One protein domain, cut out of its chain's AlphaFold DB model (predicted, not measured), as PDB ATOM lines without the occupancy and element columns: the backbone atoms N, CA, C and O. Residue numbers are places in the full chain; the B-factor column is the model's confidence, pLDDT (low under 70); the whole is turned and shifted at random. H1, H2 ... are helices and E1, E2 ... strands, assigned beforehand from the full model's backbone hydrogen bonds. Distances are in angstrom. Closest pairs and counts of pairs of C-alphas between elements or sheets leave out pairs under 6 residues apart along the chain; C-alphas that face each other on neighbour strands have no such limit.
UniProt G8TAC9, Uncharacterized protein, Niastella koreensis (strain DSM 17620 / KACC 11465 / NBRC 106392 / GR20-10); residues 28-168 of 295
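What this domain is: This is residues 28 to 168 of the 295 residues of an uncharacterized protein of Niastella koreensis (strain DSM 17620 / KACC 11465 / NBRC 106392 / GR20-10) (UniProt G8TAC9). A small head made of one curled five-stranded sheet has a very long helix, H2, as an arm; residues 138 to 168 of H2 stick out free and make much of the length. The short helix H1 belongs to the head. The printed part has 141 residues, in the order E1 E2 H1 E3 E4 E5 H2; the sheet's order is E1 E2 E5 E4 E3, all antiparallel, and the class is mixed, helices and strands. The whole is an extended rod, spanning 90 by 35 by 26 A, with a radius of gyration of the C-alphas of 25.1 A.

Where its parts are: E5 is residues 105 to 113, 23.8 A long, E4 95 to 100, E3 83 to 88, E2 62 to 65 and E1 42 to 44, beginning at C-alpha 42 (-4.243, 35.442, 2.511). H1 is residues 74 to 78. H2, residues 116 to 168, measures 78.5 A and ends at C-alpha 168 (57.428, 45.051, -46.387).

How they stand to each other: The sheet is strongly twisted, with edge strands E1 and E3. E3, E4 and E5 form a meander, each strand the antiparallel neighbour of the one before; N 85 and O 98 are 2.8 A apart, N 97 and O 108 2.8 A. E5 bends by 53 degrees at residue 109; its pairing is staggered, with E4 over residues 105 to 110 and with E2 over 110 to 113, where N 64 and O 111 are 2.8 A apart. E1 and E2 are a hairpin, N 43 and O 63 being 2.8 A apart. H1 and H2 are not on the sheet; the closest C-alphas of E5 and H2, Val 113 and Tyr 119, are 7.8 A apart. O i to N i+4 pairs within hydrogen-bond range number 48 of 49 in H2 and 0 of 1 in H1, which has 1 of 2 O i to N i+3 pairs.

The domain as a whole: The C-alphas farthest apart, of Phe 78 and Lys 168, are 90.4 A apart. The printed part has no cut. The link E1 to E2 is long, 17 residues. Confidence is under 70 at residues 49, 57 and 90 to 91.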
ATOM      1  N   LEU A  28      14.557  40.623 -17.422       76.50
ATOM      2  CA  LEU A  28      14.151  39.888 -16.225       76.50
ATOM      3  C   LEU A  28      13.191  38.739 -16.588       76.50
ATOM      4  O   LEU A  28      12.227  38.968 -17.320       76.50
ATOM      5  N   PRO A  29      13.416  37.509 -16.084       79.38
ATOM      6  CA  PRO A  29      12.504  36.401 -16.340       79.38
ATOM      7  C   PRO A  29      11.190  36.587 -15.565       79.38
ATOM      8  O   PRO A  29      11.255  36.908 -14.365       79.38
ATOM      9  N   PRO A  30      10.023  36.326 -16.190       82.06
ATOM     10  CA  PRO A  30       8.730  36.437 -15.521       82.06
ATOM     11  C   PRO A  30       8.634  35.465 -14.333       82.06
ATOM     12  O   PRO A  30       9.316  34.436 -14.281       82.06
ATOM     13  N   VAL A  31       7.830  35.807 -13.325       82.38
ATOM     14  CA  VAL A  31       7.652  34.984 -12.116       82.38
ATOM     15  C   VAL A  31       6.463  34.059 -12.309       82.38
ATOM     16  O   VAL A  31       5.377  34.545 -12.597       82.38
ATOM     17  N   LYS A  32       6.633  32.745 -12.134       86.81
ATOM     18  CA  LYS A  32       5.519  31.800 -12.275       86.81
ATOM     19  C   LYS A  32       4.458  32.040 -11.181       86.81
ATOM     20  O   LYS A  32       4.824  32.008 -10.004       86.81
ATOM     21  N   PRO A  33       3.174  32.230 -11.534       88.25
ATOM     22  CA  PRO A  33       2.091  32.378 -10.567       88.25
ATOM     23  C   PRO A  33       1.942  31.145  -9.674       88.25
ATOM     24  O   PRO A  33       2.065  30.003 -10.131       88.25
ATOM     25  N   VAL A  34       1.629  31.377  -8.401       89.25
ATOM     26  CA  VAL A  34       1.389  30.328  -7.403       89.25
ATOM     27  C   VAL A  34      -0.067  30.393  -6.957       89.25
ATOM     28  O   VAL A  34      -0.609  31.472  -6.731       89.25
ATOM     29  N   LYS A  35      -0.712  29.234  -6.831       90.12
ATOM     30  CA  LYS A  35      -2.083  29.137  -6.324       90.12
ATOM     31  C   LYS A  35      -2.074  29.137  -4.796       90.12
ATOM     32  O   LYS A  35      -1.219  28.482  -4.198       90.12
ATOM     33  N   ALA A  36      -3.014  29.842  -4.169       88.31
ATOM     34  CA  ALA A  36      -3.165  29.817  -2.716       88.31
ATOM     35  C   ALA A  36      -3.446  28.386  -2.222       88.31
ATOM     36  O   ALA A  36      -4.278  27.671  -2.785       88.31
ATOM     37  N   ASP A  37      -2.748  27.958  -1.168       84.31
ATOM     38  CA  ASP A  37      -2.829  26.576  -0.665       84.31
ATOM     39  C   ASP A  37      -3.954  26.348   0.367       84.31
ATOM     40  O   ASP A  37      -4.141  25.224   0.831       84.31
ATOM     41  N   ASN A  38      -4.717  27.396   0.711       81.50
ATOM     42  CA  ASN A  38      -5.781  27.414   1.728       81.50
ATOM     43  C   ASN A  38      -5.354  27.004   3.154       81.50
ATOM     44  O   ASN A  38      -6.217  26.841   4.018       81.50
ATOM     45  N   LYS A  39      -4.055  26.831   3.431       83.94
ATOM     46  CA  LYS A  39      -3.542  26.441   4.759       83.94
ATOM     47  C   LYS A  39      -3.187  27.636   5.637       83.94
ATOM     48  O   LYS A  39      -3.172  27.508   6.857       83.94
ATOM     49  N   SER A  40      -2.941  28.786   5.018       84.81
ATOM     50  CA  SER A  40      -2.533  30.017   5.698       84.81
ATOM     51  C   SER A  40      -3.391  31.204   5.272       84.81
ATOM     52  O   SER A  40      -3.883  31.202   4.137       84.81
ATOM     53  N   PRO A  41      -3.523  32.240   6.125       85.75
ATOM     54  CA  PRO A  41      -4.213  33.470   5.765       85.75
ATOM     55  C   PRO A  41      -3.632  34.117   4.511       85.75
ATOM     56  O   PRO A  41      -2.415  34.129   4.297       85.75
ATOM     57  N   VAL A  42      -4.537  34.673   3.714       87.81
ATOM     58  CA  VAL A  42      -4.243  35.442   2.511       87.81
ATOM     59  C   VAL A  42      -4.663  36.882   2.776       87.81
ATOM     60  O   VAL A  42      -5.768  37.127   3.257       87.81
ATOM     61  N   ILE A  43      -3.768  37.815   2.485       86.44
ATOM     62  CA  ILE A  43      -3.974  39.254   2.612       86.44
ATOM     63  C   ILE A  43      -3.952  39.881   1.222       86.44
ATOM     64  O   ILE A  43      -3.177  39.482   0.352       86.44
ATOM     65  N   GLU A  44      -4.809  40.865   1.012       85.38
ATOM     66  CA  GLU A  44      -4.809  41.668  -0.203       85.38
ATOM     67  C   GLU A  44      -3.946  42.907   0.034       85.38
ATOM     68  O   GLU A  44      -4.121  43.606   1.030       85.38
ATOM     69  N   ILE A  45      -2.969  43.138  -0.843       81.25
ATOM     70  CA  ILE A  45      -2.077  44.295  -0.765       81.25
ATOM     71  C   ILE A  45      -2.151  45.014  -2.104       81.25
ATOM     72  O   ILE A  45      -1.837  44.433  -3.143       81.25
ATOM     73  N   VAL A  46      -2.532  46.288  -2.069       78.44
ATOM     74  CA  VAL A  46      -2.461  47.167  -3.236       78.44
ATOM     75  C   VAL A  46      -1.013  47.619  -3.389       78.44
ATOM     76  O   VAL A  46      -0.469  48.283  -2.508       78.44
ATOM     77  N   ILE A  47      -0.378  47.224  -4.490       73.00
ATOM     78  CA  ILE A  47       1.013  47.566  -4.792       73.00
ATOM     79  C   ILE A  47       1.035  48.647  -5.865       73.00
ATOM     80  O   ILE A  47       0.354  48.527  -6.882       73.00
ATOM     81  N   ASP A  48       1.871  49.658  -5.662       73.81
ATOM     82  CA  ASP A  48       2.268  50.577  -6.721       73.81
ATOM     83  C   ASP A  48       3.078  49.830  -7.813       73.81
ATOM     84  O   ASP A  48       4.145  49.280  -7.505       73.81
ATOM     85  N   PRO A  49       2.610  49.792  -9.077       67.69
ATOM     86  CA  PRO A  49       3.278  49.087 -10.174       67.69
ATOM     87  C   PRO A  49       4.754  49.459 -10.373       67.69
ATOM     88  O   PRO A  49       5.530  48.620 -10.839       67.69
ATOM     89  N   GLU A  50       5.163  50.678 -10.012       73.38
ATOM     90  CA  GLU A  50       6.552  51.132 -10.160       73.38
ATOM     91  C   GLU A  50       7.491  50.542  -9.096       73.38
ATOM     92  O   GLU A  50       8.681  50.345  -9.351       73.38
ATOM     93  N   SER A  51       6.958  50.168  -7.928       71.06
ATOM     94  CA  SER A  51       7.740  49.640  -6.802       71.06
ATOM     95  C   SER A  51       8.253  48.206  -7.037       71.06
ATOM     96  O   SER A  51       9.303  47.802  -6.519       71.06
ATOM     97  N   PHE A  52       7.533  47.405  -7.833       74.19
ATOM     98  CA  PHE A  52       7.883  46.009  -8.124       74.19
ATOM     99  C   PHE A  52       7.618  45.655  -9.590       74.19
ATOM    100  O   PHE A  52       6.628  45.000  -9.916       74.19
ATOM    101  N   GLN A  53       8.540  46.040 -10.476       72.88
ATOM    102  CA  GLN A  53       8.435  45.793 -11.922       72.88
ATOM    103  C   GLN A  53       8.170  44.321 -12.281       72.88
ATOM    104  O   GLN A  53       7.479  44.035 -13.254       72.88
ATOM    105  N   GLU A  54       8.680  43.371 -11.493       70.56
ATOM    106  CA  GLU A  54       8.460  41.942 -11.719       70.56
ATOM    107  C   GLU A  54       7.036  41.457 -11.382       70.56
ATOM    108  O   GLU A  54       6.638  40.380 -11.828       70.56
ATOM    109  N   LEU A  55       6.282  42.238 -10.602       74.50
ATOM    110  CA  LEU A  55       4.901  41.955 -10.197       74.50
ATOM    111  C   LEU A  55       3.873  42.784 -10.980       74.50
ATOM    112  O   LEU A  55       2.703  42.412 -11.017       74.50
ATOM    113  N   ALA A  56       4.310  43.854 -11.652       71.69
ATOM    114  CA  ALA A  56       3.479  44.731 -12.479       71.69
ATOM    115  C   ALA A  56       2.566  44.015 -13.505       71.69
ATOM    116  O   ALA A  56       1.459  44.505 -13.740       71.69
ATOM    117  N   PRO A  57       2.947  42.864 -14.107       69.62
ATOM    118  CA  PRO A  57       2.073  42.160 -15.049       69.62
ATOM    119  C   PRO A  57       0.826  41.535 -14.410       69.62
ATOM    120  O   PRO A  57      -0.099  41.157 -15.131       69.62
ATOM    121  N   TYR A  58       0.790  41.385 -13.083       74.56
ATOM    122  CA  TYR A  58      -0.224  40.589 -12.407       74.56
ATOM    123  C   TYR A  58      -1.232  41.446 -11.637       74.56
ATOM    124  O   TYR A  58      -0.921  42.044 -10.609       74.56
ATOM    125  N   LYS A  59      -2.482  41.456 -12.114       74.00
ATOM    126  CA  LYS A  59      -3.629  42.042 -11.403       74.00
ATOM    127  C   LYS A  59      -4.281  41.003 -10.484       74.00
ATOM    128  O   LYS A  59      -4.256  39.817 -10.796       74.00
ATOM    129  N   GLY A  60      -4.866  41.449  -9.368       77.50
ATOM    130  CA  GLY A  60      -5.560  40.567  -8.413       77.50
ATOM    131  C   GLY A  60      -4.628  39.682  -7.576       77.50
ATOM    132  O   GLY A  60      -5.060  38.696  -6.984       77.50
ATOM    133  N   MET A  61      -3.335  40.012  -7.538       86.44
ATOM    134  CA  MET A  61      -2.361  39.292  -6.728       86.44
ATOM    135  C   MET A  61      -2.624  39.531  -5.243       86.44
ATOM    136  O   MET A  61      -2.768  40.667  -4.792       86.44
ATOM    137  N   LYS A  62      -2.626  38.447  -4.473       89.81
ATOM    138  CA  LYS A  62      -2.707  38.474  -3.014       89.81
ATOM    139  C   LYS A  62      -1.412  37.941  -2.421       89.81
ATOM    140  O   LYS A  62      -0.573  37.383  -3.124       89.81
ATOM    141  N   PHE A  63      -1.240  38.083  -1.118       90.06
ATOM    142  CA  PHE A  63      -0.080  37.565  -0.409       90.06
ATOM    143  C   PHE A  63      -0.513  36.552   0.628       90.06
ATOM    144  O   PHE A  63      -1.400  36.804   1.433       90.06
ATOM    145  N   GLN A  64       0.121  35.391   0.623       90.50
ATOM    146  CA  GLN A  64      -0.121  34.357   1.612       90.50
ATOM    147  C   GLN A  64       0.995  34.355   2.648       90.50
ATOM    148  O   GLN A  64       2.172  34.353   2.281       90.50
ATOM    149  N   ILE A  65       0.628  34.309   3.928       90.69
ATOM    150  CA  ILE A  65       1.593  34.192   5.026       90.69
ATOM    151  C   ILE A  65       2.234  32.800   5.004       90.69
ATOM    152  O   ILE A  65       1.548  31.775   5.004       90.69
ATOM    153  N   ASP A  66       3.563  32.757   5.003       89.50
ATOM    154  CA  ASP A  66       4.333  31.522   5.105       89.50
ATOM    155  C   ASP A  66       4.532  31.147   6.578       89.50
ATOM    156  O   ASP A  66       5.532  31.494   7.211       89.50
ATOM    157  N   ILE A  67       3.557  30.412   7.120       87.06
ATOM    158  CA  ILE A  67       3.545  29.954   8.518       87.06
ATOM    159  C   ILE A  67       4.750  29.079   8.888       87.06
ATOM    160  O   ILE A  67       5.077  28.970  10.067       87.06
ATOM    161  N   ASN A  68       5.423  28.471   7.902       86.56
ATOM    162  CA  ASN A  68       6.615  27.659   8.145       86.56
ATOM    163  C   ASN A  68       7.856  28.527   8.390       86.56
ATOM    164  O   ASN A  68       8.807  28.071   9.020       86.56
ATOM    165  N   LYS A  69       7.862  29.765   7.879       86.81
ATOM    166  CA  LYS A  69       8.956  30.729   8.067       86.81
ATOM    167  C   LYS A  69       8.689  31.692   9.210       86.81
ATOM    168  O   LYS A  69       9.613  32.059   9.928       86.81
ATOM    169  N   THR A  70       7.442  32.121   9.369       86.25
ATOM    170  CA  THR A  70       7.044  33.012  10.456       86.25
ATOM    171  C   THR A  70       5.750  32.501  11.082       86.25
ATOM    172  O   THR A  70       4.696  32.608  10.452       86.25
ATOM    173  N   PRO A  71       5.799  31.964  12.315       87.38
ATOM    174  CA  PRO A  71       4.601  31.550  13.032       87.38
ATOM    175  C   PRO A  71       3.616  32.714  13.189       87.38
ATOM    176  O   PRO A  71       4.000  33.816  13.581       87.38
ATOM    177  N   LEU A  72       2.340  32.466  12.894       86.50
ATOM    178  CA  LEU A  72       1.292  33.474  13.022       86.50
ATOM    179  C   LEU A  72       0.914  33.664  14.494       86.50
ATOM    180  O   LEU A  72       0.560  32.694  15.164       86.50
ATOM    181  N   ASN A  73       0.907  34.907  14.978       87.38
ATOM    182  CA  ASN A  73       0.319  35.225  16.275       87.38
ATOM    183  C   ASN A  73      -1.192  35.477  16.106       87.38
ATOM    184  O   ASN A  73      -1.571  36.466  15.477       87.38
ATOM    185  N   PRO A  74      -2.084  34.651  16.689       84.88
ATOM    186  CA  PRO A  74      -3.529  34.823  16.523       84.88
ATOM    187  C   PRO A  74      -4.065  36.160  17.049       84.88
ATOM    188  O   PRO A  74      -5.126  36.605  16.621       84.88
ATOM    189  N   ARG A  75      -3.355  36.817  17.977       86.31
ATOM    190  CA  ARG A  75      -3.767  38.130  18.501       86.31
ATOM    191  C   ARG A  75      -3.654  39.231  17.453       86.31
ATOM    192  O   ARG A  75      -4.455  40.156  17.469       86.31
ATOM    193  N   ASP A  76      -2.729  39.089  16.509       86.62
ATOM    194  CA  ASP A  76      -2.450  40.105  15.495       86.62
ATOM    195  C   ASP A  76      -3.619  40.285  14.513       86.62
ATOM    196  O   ASP A  76      -3.757  41.354  13.925       86.62
ATOM    197  N   SER A  77      -4.508  39.288  14.379       82.00
ATOM    198  CA  SER A  77      -5.728  39.413  13.567       82.00
ATOM    199  C   SER A  77      -6.824  40.280  14.188       82.00
ATOM    200  O   SER A  77      -7.784  40.614  13.502       82.00
ATOM    201  N   PHE A  78      -6.714  40.599  15.480       84.94
ATOM    202  CA  PHE A  78      -7.671  41.453  16.190       84.94
ATOM    203  C   PHE A  78      -7.179  42.894  16.322       84.94
ATOM    204  O   PHE A  78      -7.871  43.719  16.912       84.94
ATOM    205  N   GLU A  79      -5.980  43.193  15.823       85.31
ATOM    206  CA  GLU A  79      -5.415  44.531  15.892       85.31
ATOM    207  C   GLU A  79      -5.659  45.314  14.610       85.31
ATOM    208  O   GLU A  79      -5.576  44.784  13.502       85.31
ATOM    209  N   GLU A  80      -5.909  46.608  14.784       87.75
ATOM    210  CA  GLU A  80      -5.889  47.571  13.694       87.75
ATOM    211  C   GLU A  80      -4.442  47.999  13.432       87.75
ATOM    212  O   GLU A  80      -3.699  48.425  14.329       87.75
ATOM    213  N   TRP A  81      -4.034  47.848  12.179       89.25
ATOM    214  CA  TRP A  81      -2.733  48.269  11.689       89.25
ATOM    215  C   TRP A  81      -2.902  49.585  10.937       89.25
ATOM    216  O   TRP A  81      -3.904  49.775  10.256       89.25
ATOM    217  N   ASN A  82      -1.931  50.491  11.058       88.25
ATOM    218  CA  ASN A  82      -1.990  51.801  10.396       88.25
ATOM    219  C   ASN A  82      -1.134  51.844   9.130       88.25
ATOM    220  O   ASN A  82      -1.321  52.716   8.291       88.25
ATOM    221  N   ASN A  83      -0.157  50.945   9.018       85.88
ATOM    222  CA  ASN A  83       0.769  50.911   7.901       85.88
ATOM    223  C   ASN A  83       1.201  49.475   7.591       85.88
ATOM    224  O   ASN A  83       1.398  48.667   8.505       85.88
ATOM    225  N   LEU A  84       1.373  49.196   6.299       87.56
ATOM    226  CA  LEU A  84       1.889  47.941   5.770       87.56
ATOM    227  C   LEU A  84       3.008  48.245   4.774       87.56
ATOM    228  O   LEU A  84       2.805  48.951   3.795       87.56
ATOM    229  N   GLU A  85       4.183  47.683   5.020       87.50
ATOM    230  CA  GLU A  85       5.367  47.830   4.181       87.50
ATOM    231  C   GLU A  85       5.750  46.455   3.618       87.50
ATOM    232  O   GLU A  85       5.961  45.503   4.376       87.50
ATOM    233  N   LEU A  86       5.821  46.330   2.290       87.19
ATOM    234  CA  LEU A  86       6.262  45.106   1.622       87.19
ATOM    235  C   LEU A  86       7.745  45.225   1.265       87.19
ATOM    236  O   LEU A  86       8.143  46.099   0.503       87.19
ATOM    237  N   ILE A  87       8.566  44.321   1.791       87.25
ATOM    238  CA  ILE A  87      10.024  44.347   1.646       87.25
ATOM    239  C   ILE A  87      10.468  43.103   0.872       87.25
ATOM    240  O   ILE A  87       9.998  41.998   1.141       87.25
ATOM    241  N   ARG A  88      11.396  43.248  -0.083       84.81
ATOM    242  CA  ARG A  88      11.995  42.101  -0.790       84.81
ATOM    243  C   ARG A  88      12.858  41.299   0.185       84.81
ATOM    244  O   ARG A  88      13.836  41.822   0.711       84.81
ATOM    245  N   ALA A  89      12.533  40.026   0.402       78.75
ATOM    246  CA  ALA A  89      13.458  39.110   1.061       78.75
ATOM    247  C   ALA A  89      14.451  38.607   0.004       78.75
ATOM    248  O   ALA A  89      14.054  38.361  -1.129       78.75
ATOM    249  N   GLY A  90      15.732  38.447   0.345       68.62
ATOM    250  CA  GLY A  90      16.832  38.266  -0.623       68.62
ATOM    251  C   GLY A  90      16.704  37.147  -1.680       68.62
ATOM    252  O   GLY A  90      17.506  37.113  -2.606       68.62
ATOM    253  N   ALA A  91      15.710  36.254  -1.594       69.44
ATOM    254  CA  ALA A  91      15.403  35.242  -2.607       69.44
ATOM    255  C   ALA A  91      14.152  35.608  -3.434       69.44
ATOM    256  O   ALA A  91      13.106  35.940  -2.875       69.44
ATOM    257  N   LYS A  92      14.238  35.456  -4.766       70.88
ATOM    258  CA  LYS A  92      13.168  35.777  -5.731       70.88
ATOM    259  C   LYS A  92      11.825  35.147  -5.327       70.88
ATOM    260  O   LYS A  92      11.749  33.939  -5.114       70.88
ATOM    261  N   GLY A  93      10.774  35.965  -5.253       73.38
ATOM    262  CA  GLY A  93       9.416  35.527  -4.904       73.38
ATOM    263  C   GLY A  93       9.124  35.423  -3.402       73.38
ATOM    264  O   GLY A  93       8.020  35.027  -3.041       73.38
ATOM    265  N   ASN A  94      10.072  35.786  -2.531       82.19
ATOM    266  CA  ASN A  94       9.840  35.906  -1.093       82.19
ATOM    267  C   ASN A  94       9.806  37.376  -0.684       82.19
ATOM    268  O   ASN A  94      10.688  38.156  -1.045       82.19
ATOM    269  N   TYR A  95       8.821  37.731   0.129       88.44
ATOM    270  CA  TYR A  95       8.657  39.081   0.636       88.44
ATOM    271  C   TYR A  95       8.437  39.045   2.147       88.44
ATOM    272  O   TYR A  95       8.084  38.013   2.720       88.44
ATOM    273  N   ILE A  96       8.668  40.175   2.798       91.12
ATOM    274  CA  ILE A  96       8.325  40.399   4.197       91.12
ATOM    275  C   ILE A  96       7.251  41.475   4.211       91.12
ATOM    276  O   ILE A  96       7.487  42.585   3.743       91.12
ATOM    277  N   ALA A  97       6.079  41.141   4.738       91.19
ATOM    278  CA  ALA A  97       5.043  42.112   5.042       91.19
ATOM    279  C   ALA A  97       5.251  42.594   6.479       91.19
ATOM    280  O   ALA A  97       5.122  41.821   7.432       91.19
ATOM    281  N   LYS A  98       5.614  43.861   6.632       92.75
ATOM    282  CA  LYS A  98       5.807  44.522   7.918       92.75
ATOM    283  C   LYS A  98       4.583  45.373   8.223       92.75
ATOM    284  O   LYS A  98       4.286  46.320   7.506       92.75
ATOM    285  N   PHE A  99       3.894  45.031   9.298       91.44
ATOM    286  CA  PHE A  99       2.716  45.727   9.788       91.44
ATOM    287  C   PHE A  99       3.116  46.595  10.975       91.44
ATOM    288  O   PHE A  99       3.846  46.143  11.858       91.44
ATOM    289  N   SER A 100       2.632  47.832  11.026       91.94
ATOM    290  CA  SER A 100       2.925  48.746  12.133       91.94
ATOM    291  C   SER A 100       1.725  49.612  12.505       91.94
ATOM    292  O   SER A 100       0.957  50.038  11.643       91.94
ATOM    293  N   ASN A 101       1.576  49.883  13.800       91.56
ATOM    294  CA  ASN A 101       0.647  50.862  14.364       91.56
ATOM    295  C   ASN A 101       1.366  51.712  15.426       91.56
ATOM    296  O   ASN A 101       2.577  51.602  15.605       91.56
ATOM    297  N   ALA A 102       0.627  52.560  16.146       90.81
ATOM    298  CA  ALA A 102       1.206  53.432  17.173       90.81
ATOM    299  C   ALA A 102       1.853  52.676  18.354       90.81
ATOM    300  O   ALA A 102       2.651  53.256  19.084       90.81
ATOM    301  N   LYS A 103       1.493  51.405  18.575       91.75
ATOM    302  CA  LYS A 103       1.911  50.624  19.748       91.75
ATOM    303  C   LYS A 103       3.041  49.650  19.437       91.75
ATOM    304  O   LYS A 103       3.883  49.420  20.300       91.75
ATOM    305  N   ARG A 104       3.048  49.036  18.250       93.56
ATOM    306  CA  ARG A 104       4.030  48.008  17.884       93.56
ATOM    307  C   ARG A 104       4.160  47.795  16.378       93.56
ATOM    308  O   ARG A 104       3.377  48.295  15.574       93.56
ATOM    309  N   THR A 105       5.167  47.003  16.023       92.19
ATOM    310  CA  THR A 105       5.436  46.505  14.671       92.19
ATOM    311  C   THR A 105       5.552  44.984  14.710       92.19
ATOM    312  O   THR A 105       6.101  44.435  15.664       92.19
ATOM    313  N   THR A 106       5.050  44.306  13.681       92.75
ATOM    314  CA  THR A 106       5.183  42.859  13.472       92.75
ATOM    315  C   THR A 106       5.524  42.586  12.009       92.75
ATOM    316  O   THR A 106       5.229  43.395  11.130       92.75
ATOM    317  N   THR A 107       6.180  41.467  11.727       93.50
ATOM    318  CA  THR A 107       6.631  41.116  10.376       93.50
ATOM    319  C   THR A 107       6.281  39.680  10.066       93.50
ATOM    320  O   THR A 107       6.562  38.803  10.878       93.50
ATOM    321  N   TYR A 108       5.771  39.435   8.864       93.25
ATOM    322  CA  TYR A 108       5.439  38.106   8.377       93.25
ATOM    323  C   TYR A 108       6.131  37.837   7.048       93.25
ATOM    324  O   TYR A 108       6.079  38.662   6.136       93.25
ATOM    325  N   ALA A 109       6.760  36.670   6.917       91.88
ATOM    326  CA  ALA A 109       7.169  36.175   5.612       91.88
ATOM    327  C   ALA A 109       5.920  35.903   4.763       91.88
ATOM    328  O   ALA A 109       5.011  35.194   5.196       91.88
ATOM    329  N   VAL A 110       5.875  36.463   3.555       91.69
ATOM    330  CA  VAL A 110       4.751  36.315   2.629       91.69
ATOM    331  C   VAL A 110       5.215  35.932   1.225       91.69
ATOM    332  O   VAL A 110       6.318  36.270   0.789       91.69
ATOM    333  N   LYS A 111       4.343  35.222   0.506       90.00
ATOM    334  CA  LYS A 111       4.526  34.824  -0.897       90.00
ATOM    335  C   LYS A 111       3.347  35.321  -1.744       90.00
ATOM    336  O   LYS A 111       2.214  35.248  -1.265       90.00
ATOM    337  N   PRO A 112       3.573  35.808  -2.975       89.62
ATOM    338  CA  PRO A 112       2.486  36.200  -3.861       89.62
ATOM    339  C   PRO A 112       1.707  34.958  -4.308       89.62
ATOM    340  O   PRO A 112       2.297  33.947  -4.698       89.62
ATOM    341  N   VAL A 113       0.382  35.025  -4.237       90.94
ATOM    342  CA  VAL A 113      -0.536  33.956  -4.630       90.94
ATOM    343  C   VAL A 113      -1.754  34.516  -5.359       90.94
ATOM    344  O   VAL A 113      -2.113  35.682  -5.203       90.94
ATOM    345  N   PHE A 114      -2.419  33.649  -6.113       88.88
ATOM    346  CA  PHE A 114      -3.696  33.931  -6.763       88.88
ATOM    347  C   PHE A 114      -4.749  32.905  -6.341       88.88
ATOM    348  O   PHE A 114      -4.429  31.766  -5.977       88.88
ATOM    349  N   GLU A 115      -6.014  33.309  -6.410       86.31
ATOM    350  CA  GLU A 115      -7.175  32.487  -6.068       86.31
ATOM    351  C   GLU A 115      -8.122  32.376  -7.268       86.31
ATOM    352  O   GLU A 115      -8.252  33.312  -8.051       86.31
ATOM    353  N   GLY A 116      -8.799  31.230  -7.405       86.88
ATOM    354  CA  GLY A 116      -9.853  31.036  -8.409       86.88
ATOM    355  C   GLY A 116      -9.435  31.406  -9.837       86.88
ATOM    356  O   GLY A 116      -8.363  31.009 -10.291       86.88
ATOM    357  N   GLU A 117     -10.289  32.175 -10.516       87.31
ATOM    358  CA  GLU A 117     -10.089  32.629 -11.901       87.31
ATOM    359  C   GLU A 117      -8.873  33.547 -12.082       87.31
ATOM    360  O   GLU A 117      -8.306  33.612 -13.173       87.31
ATOM    361  N   ASP A 118      -8.455  34.260 -11.032       85.69
ATOM    362  CA  ASP A 118      -7.300  35.157 -11.112       85.69
ATOM    363  C   ASP A 118      -5.999  34.363 -11.264       85.69
ATOM    364  O   ASP A 118      -5.069  34.824 -11.925       85.69
ATOM    365  N   TYR A 119      -5.948  33.134 -10.733       88.38
ATOM    366  CA  TYR A 119      -4.826  32.225 -10.969       88.38
ATOM    367  C   TYR A 119      -4.742  31.812 -12.437       88.38
ATOM    368  O   TYR A 119      -3.661  31.868 -13.020       88.38
ATOM    369  N   ASP A 120      -5.871  31.441 -13.040       88.12
ATOM    370  CA  ASP A 120      -5.905  30.985 -14.429       88.12
ATOM    371  C   ASP A 120      -5.528  32.133 -15.389       88.12
ATOM    372  O   ASP A 120      -4.709  31.951 -16.293       88.12
ATOM    373  N   LYS A 121      -6.015  33.358 -15.128       88.38
ATOM    374  CA  LYS A 121      -5.633  34.577 -15.874       88.38
ATOM    375  C   LYS A 121      -4.152  34.927 -15.709       88.38
ATOM    376  O   LYS A 121      -3.478  35.276 -16.685       88.38
ATOM    377  N   ALA A 122      -3.627  34.840 -14.485       87.12
ATOM    378  CA  ALA A 122      -2.215  35.083 -14.215       87.12
ATOM    379  C   ALA A 122      -1.331  34.036 -14.906       87.12
ATOM    380  O   ALA A 122      -0.296  34.391 -15.470       87.12
ATOM    381  N   LEU A 123      -1.745  32.765 -14.908       89.56
ATOM    382  CA  LEU A 123      -1.022  31.676 -15.563       89.56
ATOM    383  C   LEU A 123      -0.971  31.872 -17.081       89.56
ATOM    384  O   LEU A 123       0.110  31.798 -17.658       89.56
ATOM    385  N   GLN A 124      -2.095  32.219 -17.711       89.75
ATOM    386  CA  GLN A 124      -2.137  32.524 -19.142       89.75
ATOM    387  C   GLN A 124      -1.237  33.719 -19.500       89.75
ATOM    388  O   GLN A 124      -0.525  33.704 -20.507       89.75
ATOM    389  N   THR A 125      -1.240  34.755 -18.656       87.50
ATOM    390  CA  THR A 125      -0.353  35.916 -18.820       87.50
ATOM    391  C   THR A 125       1.109  35.491 -18.711       87.50
ATOM    392  O   THR A 125       1.912  35.834 -19.575       87.50
ATOM    393  N   PHE A 126       1.449  34.684 -17.705       88.81
ATOM    394  CA  PHE A 126       2.794  34.149 -17.516       88.81
ATOM    395  C   PHE A 126       3.274  33.341 -18.722       88.81
ATOM    396  O   PHE A 126       4.387  33.565 -19.181       88.81
ATOM    397  N   GLU A 127       2.456  32.439 -19.264       90.75
ATOM    398  CA  GLU A 127       2.833  31.614 -20.418       90.75
ATOM    399  C   GLU A 127       3.146  32.462 -21.656       90.75
ATOM    400  O   GLU A 127       4.138  32.215 -22.348       90.75
ATOM    401  N   ARG A 128       2.348  33.509 -21.904       89.19
ATOM    402  CA  ARG A 128       2.589  34.458 -22.999       89.19
ATOM    403  C   ARG A 128       3.896  35.228 -22.804       89.19
ATOM    404  O   ARG A 128       4.710  35.300 -23.726       89.19
ATOM    405  N   GLU A 129       4.106  35.792 -21.616       86.12
ATOM    406  CA  GLU A 129       5.313  36.570 -21.316       86.12
ATOM    407  C   GLU A 129       6.574  35.691 -21.276       86.12
ATOM    408  O   GLU A 129       7.639  36.121 -21.720       86.12
ATOM    409  N   ASP A 130       6.472  34.444 -20.805       87.75
ATOM    410  CA  ASP A 130       7.566  33.465 -20.787       87.75
ATOM    411  C   ASP A 130       7.970  33.045 -22.206       87.75
ATOM    412  O   ASP A 130       9.162  33.000 -22.524       87.75
ATOM    413  N   ALA A 131       7.000  32.826 -23.099       91.00
ATOM    414  CA  ALA A 131       7.276  32.568 -24.509       91.00
ATOM    415  C   ALA A 131       8.005  33.753 -25.169       91.00
ATOM    416  O   ALA A 131       9.042  33.567 -25.814       91.00
ATOM    417  N   ALA A 132       7.525  34.981 -24.947       88.44
ATOM    418  CA  ALA A 132       8.163  36.195 -25.458       88.44
ATOM    419  C   ALA A 132       9.563  36.421 -24.856       88.44
ATOM    420  O   ALA A 132      10.493  36.860 -25.539       88.44
ATOM    421  N   TYR A 133       9.750  36.115 -23.571       88.06
ATOM    422  CA  TYR A 133      11.051  36.160 -22.907       88.06
ATOM    423  C   TYR A 133      12.038  35.173 -23.539       88.06
ATOM    424  O   TYR A 133      13.136  35.575 -23.927       88.06
ATOM    425  N   LYS A 134      11.639  33.908 -23.724       90.38
ATOM    426  CA  LYS A 134      12.472  32.872 -24.355       90.38
ATOM    427  C   LYS A 134      12.905  33.260 -25.767       90.38
ATOM    428  O   LYS A 134      14.075  33.087 -26.103       90.38
ATOM    429  N   GLN A 135      12.007  33.842 -26.564       92.19
ATOM    430  CA  GLN A 135      12.342  34.354 -27.896       92.19
ATOM    431  C   GLN A 135      13.391  35.473 -27.837       92.19
ATOM    432  O   GLN A 135      14.388  35.415 -28.555       92.19
ATOM    433  N   ARG A 136      13.226  36.455 -26.940       89.31
ATOM    434  CA  ARG A 136      14.196  37.553 -26.769       89.31
ATOM    435  C   ARG A 136      15.569  37.060 -26.314       89.31
ATOM    436  O   ARG A 136      16.587  37.558 -26.794       89.31
ATOM    437  N   VAL A 137      15.615  36.076 -25.416       89.81
ATOM    438  CA  VAL A 137      16.872  35.457 -24.965       89.81
ATOM    439  C   VAL A 137      17.559  34.719 -26.115       89.81
ATOM    440  O   VAL A 137      18.759  34.906 -26.321       89.81
ATOM    441  N   ALA A 138      16.811  33.925 -26.885       92.62
ATOM    442  CA  ALA A 138      17.343  33.207 -28.040       92.62
ATOM    443  C   ALA A 138      17.890  34.170 -29.106       92.62
ATOM    444  O   ALA A 138      18.990  33.959 -29.617       92.62
ATOM    445  N   GLU A 139      17.173  35.259 -29.388       92.94
ATOM    446  CA  GLU A 139      17.615  36.267 -30.351       92.94
ATOM    447  C   GLU A 139      18.873  37.000 -29.878       92.94
ATOM    448  O   GLU A 139      19.839  37.126 -30.628       92.94
ATOM    449  N   LYS A 140      18.930  37.397 -28.600       89.31
ATOM    450  CA  LYS A 140      20.131  38.012 -28.016       89.31
ATOM    451  C   LYS A 140      21.340  37.077 -28.093       89.31
ATOM    452  O   LYS A 140      22.440  37.524 -28.412       89.31
ATOM    453  N   ALA A 141      21.145  35.782 -27.843       90.81
ATOM    454  CA  ALA A 141      22.200  34.781 -27.983       90.81
ATOM    455  C   ALA A 141      22.646  34.602 -29.447       90.81
ATOM    456  O   ALA A 141      23.842  34.456 -29.713       90.81
ATOM    457  N   ARG A 142      21.707  34.648 -30.402       93.31
ATOM    458  CA  ARG A 142      21.991  34.571 -31.842       93.31
ATOM    459  C   ARG A 142      22.818  35.766 -32.315       93.31
ATOM    460  O   ARG A 142      23.844  35.553 -32.960       93.31
ATOM    461  N   MET A 143      22.417  36.983 -31.947       90.69
ATOM    462  CA  MET A 143      23.154  38.211 -32.268       90.69
ATOM    463  C   MET A 143      24.558  38.191 -31.660       90.69
ATOM    464  O   MET A 143      25.532  38.323 -32.389       90.69
ATOM    465  N   ALA A 144      24.693  37.872 -30.368       90.56
ATOM    466  CA  ALA A 144      26.003  37.796 -29.715       90.56
ATOM    467  C   ALA A 144      26.946  36.771 -30.376       90.56
ATOM    468  O   ALA A 144      28.159  36.976 -30.449       90.56
ATOM    469  N   LYS A 145      26.403  35.653 -30.881       92.31
ATOM    470  CA  LYS A 145      27.182  34.666 -31.639       92.31
ATOM    471  C   LYS A 145      27.632  35.217 -32.996       92.31
ATOM    472  O   LYS A 145      28.768  34.953 -33.388       92.31
ATOM    473  N   ALA A 146      26.766  35.952 -33.695       92.06
ATOM    474  CA  ALA A 146      27.096  36.596 -34.965       92.06
ATOM    475  C   ALA A 146      28.173  37.676 -34.782       92.06
ATOM    476  O   ALA A 146      29.185  37.637 -35.479       92.06
ATOM    477  N   ASP A 147      28.023  38.543 -33.779       90.94
ATOM    478  CA  ASP A 147      28.994  39.592 -33.447       90.94
ATOM    479  C   ASP A 147      30.365  38.996 -33.115       90.94
ATOM    480  O   ASP A 147      31.396  39.439 -33.619       90.94
ATOM    481  N   ARG A 148      30.389  37.917 -32.319       90.94
ATOM    482  CA  ARG A 148      31.632  37.207 -32.000       90.94
ATOM    483  C   ARG A 148      32.283  36.600 -33.241       90.94
ATOM    484  O   ARG A 148      33.505  36.631 -33.356       90.94
ATOM    485  N   ALA A 149      31.498  36.021 -34.148       92.94
ATOM    486  CA  ALA A 149      32.026  35.453 -35.385       92.94
ATOM    487  C   ALA A 149      32.630  36.538 -36.289       92.94
ATOM    488  O   ALA A 149      33.711  36.336 -36.843       92.94
ATOM    489  N   GLN A 150      31.968  37.693 -36.384       92.31
ATOM    490  CA  GLN A 150      32.457  38.841 -37.138       92.31
ATOM    491  C   GLN A 150      33.759  39.388 -36.543       92.31
ATOM    492  O   GLN A 150      34.753  39.489 -37.256       92.31
ATOM    493  N   TYR A 151      33.808  39.603 -35.226       91.94
ATOM    494  CA  TYR A 151      35.020  40.038 -34.527       91.94
ATOM    495  C   TYR A 151      36.219  39.111 -34.783       91.94
ATOM    496  O   TYR A 151      37.329  39.569 -35.053       91.94
ATOM    497  N   VAL A 152      36.005  37.791 -34.735       94.44
ATOM    498  CA  VAL A 152      37.063  36.816 -35.037       94.44
ATOM    499  C   VAL A 152      37.554  36.974 -36.477       94.44
ATOM    500  O   VAL A 152      38.765  36.984 -36.700       94.44
ATOM    501  N   LYS A 153      36.649  37.132 -37.449       94.75
ATOM    502  CA  LYS A 153      37.010  37.337 -38.858       94.75
ATOM    503  C   LYS A 153      37.858  38.600 -39.048       94.75
ATOM    504  O   LYS A 153      38.916  38.515 -39.671       94.75
ATOM    505  N   ASP A 154      37.436  39.713 -38.460       92.69
ATOM    506  CA  ASP A 154      38.132  41.000 -38.568       92.69
ATOM    507  C   ASP A 154      39.529  40.918 -37.935       92.69
ATOM    508  O   ASP A 154      40.526  41.268 -38.563       92.69
ATOM    509  N   SER A 155      39.644  40.289 -36.760       92.44
ATOM    510  CA  SER A 155      40.938  40.091 -36.092       92.44
ATOM    511  C   SER A 155      41.943  39.263 -36.912       92.44
ATOM    512  O   SER A 155      43.154  39.488 -36.847       92.44
ATOM    513  N   ILE A 156      41.459  38.292 -37.698       94.38
ATOM    514  CA  ILE A 156      42.308  37.479 -38.577       94.38
ATOM    515  C   ILE A 156      42.801  38.327 -39.751       94.38
ATOM    516  O   ILE A 156      43.978  38.236 -40.109       94.38
ATOM    517  N   GLN A 157      41.922  39.149 -40.324       93.62
ATOM    518  CA  GLN A 157      42.251  40.045 -41.428       93.62
ATOM    519  C   GLN A 157      43.275  41.104 -41.001       93.62
ATOM    520  O   GLN A 157      44.301  41.257 -41.663       93.62
ATOM    521  N   ASP A 158      43.075  41.746 -39.852       90.75
ATOM    522  CA  ASP A 158      44.016  42.730 -39.303       90.75
ATOM    523  C   ASP A 158      45.397  42.116 -39.064       90.75
ATOM    524  O   ASP A 158      46.431  42.687 -39.419       90.75
ATOM    525  N   ARG A 159      45.435  40.886 -38.538       93.38
ATOM    526  CA  ARG A 159      46.690  40.157 -38.334       93.38
ATOM    527  C   ARG A 159      47.408  39.843 -39.650       93.38
ATOM    528  O   ARG A 159      48.636  39.779 -39.661       93.38
ATOM    529  N   GLN A 160      46.679  39.602 -40.738       93.25
ATOM    530  CA  GLN A 160      47.277  39.391 -42.061       93.25
ATOM    531  C   GLN A 160      47.842  40.696 -42.628       93.25
ATOM    532  O   GLN A 160      48.981  40.700 -43.092       93.25
ATOM    533  N   ILE A 161      47.099  41.798 -42.518       93.00
ATOM    534  CA  ILE A 161      47.548  43.130 -42.946       93.00
ATOM    535  C   ILE A 161      48.831  43.526 -42.206       93.00
ATOM    536  O   ILE A 161      49.802  43.953 -42.833       93.00
ATOM    537  N   GLU A 162      48.882  43.316 -40.889       90.00
ATOM    538  CA  GLU A 162      50.066  43.646 -40.095       90.00
ATOM    539  C   GLU A 162      51.279  42.791 -40.477       90.00
ATOM    540  O   GLU A 162      52.390  43.305 -40.596       90.00
ATOM    541  N   LYS A 163      51.076  41.494 -40.743       91.44
ATOM    542  CA  LYS A 163      52.151  40.624 -41.242       91.44
ATOM    543  C   LYS A 163      52.728  41.130 -42.562       91.44
ATOM    544  O   LYS A 163      53.949  41.148 -42.705       91.44
ATOM    545  N   GLU A 164      51.887  41.551 -43.501       91.69
ATOM    546  CA  GLU A 164      52.355  42.105 -44.776       91.69
ATOM    547  C   GLU A 164      53.082  43.444 -44.583       91.69
ATOM    548  O   GLU A 164      54.117  43.677 -45.210       91.69
ATOM    549  N   ARG A 165      52.625  44.292 -43.651       86.75
ATOM    550  CA  ARG A 165      53.306  45.547 -43.295       86.75
ATOM    551  C   ARG A 165      54.703  45.298 -42.728       86.75
ATOM    552  O   ARG A 165      55.667  45.912 -43.188       86.75
ATOM    553  N   VAL A 166      54.826  44.373 -41.774       85.69
ATOM    554  CA  VAL A 166      56.116  43.981 -41.182       85.69
ATOM    555  C   VAL A 166      57.032  43.383 -42.245       85.69
ATOM    556  O   VAL A 166      58.198  43.758 -42.329       85.69
ATOM    557  N   LYS A 167      56.509  42.503 -43.104       89.25
ATOM    558  CA  LYS A 167      57.282  41.895 -44.192       89.25
ATOM    559  C   LYS A 167      57.821  42.944 -45.164       89.25
ATOM    560  O   LYS A 167      58.992  42.875 -45.531       89.25
ATOM    561  N   LYS A 168      56.999  43.926 -45.547       85.00
ATOM    562  CA  LYS A 168      57.428  45.051 -46.387       85.00
ATOM    563  C   LYS A 168      58.513  45.878 -45.693       85.00
ATOM    564  O   LYS A 168      59.564  46.097 -46.278       85.00
TER     565      LYS A 168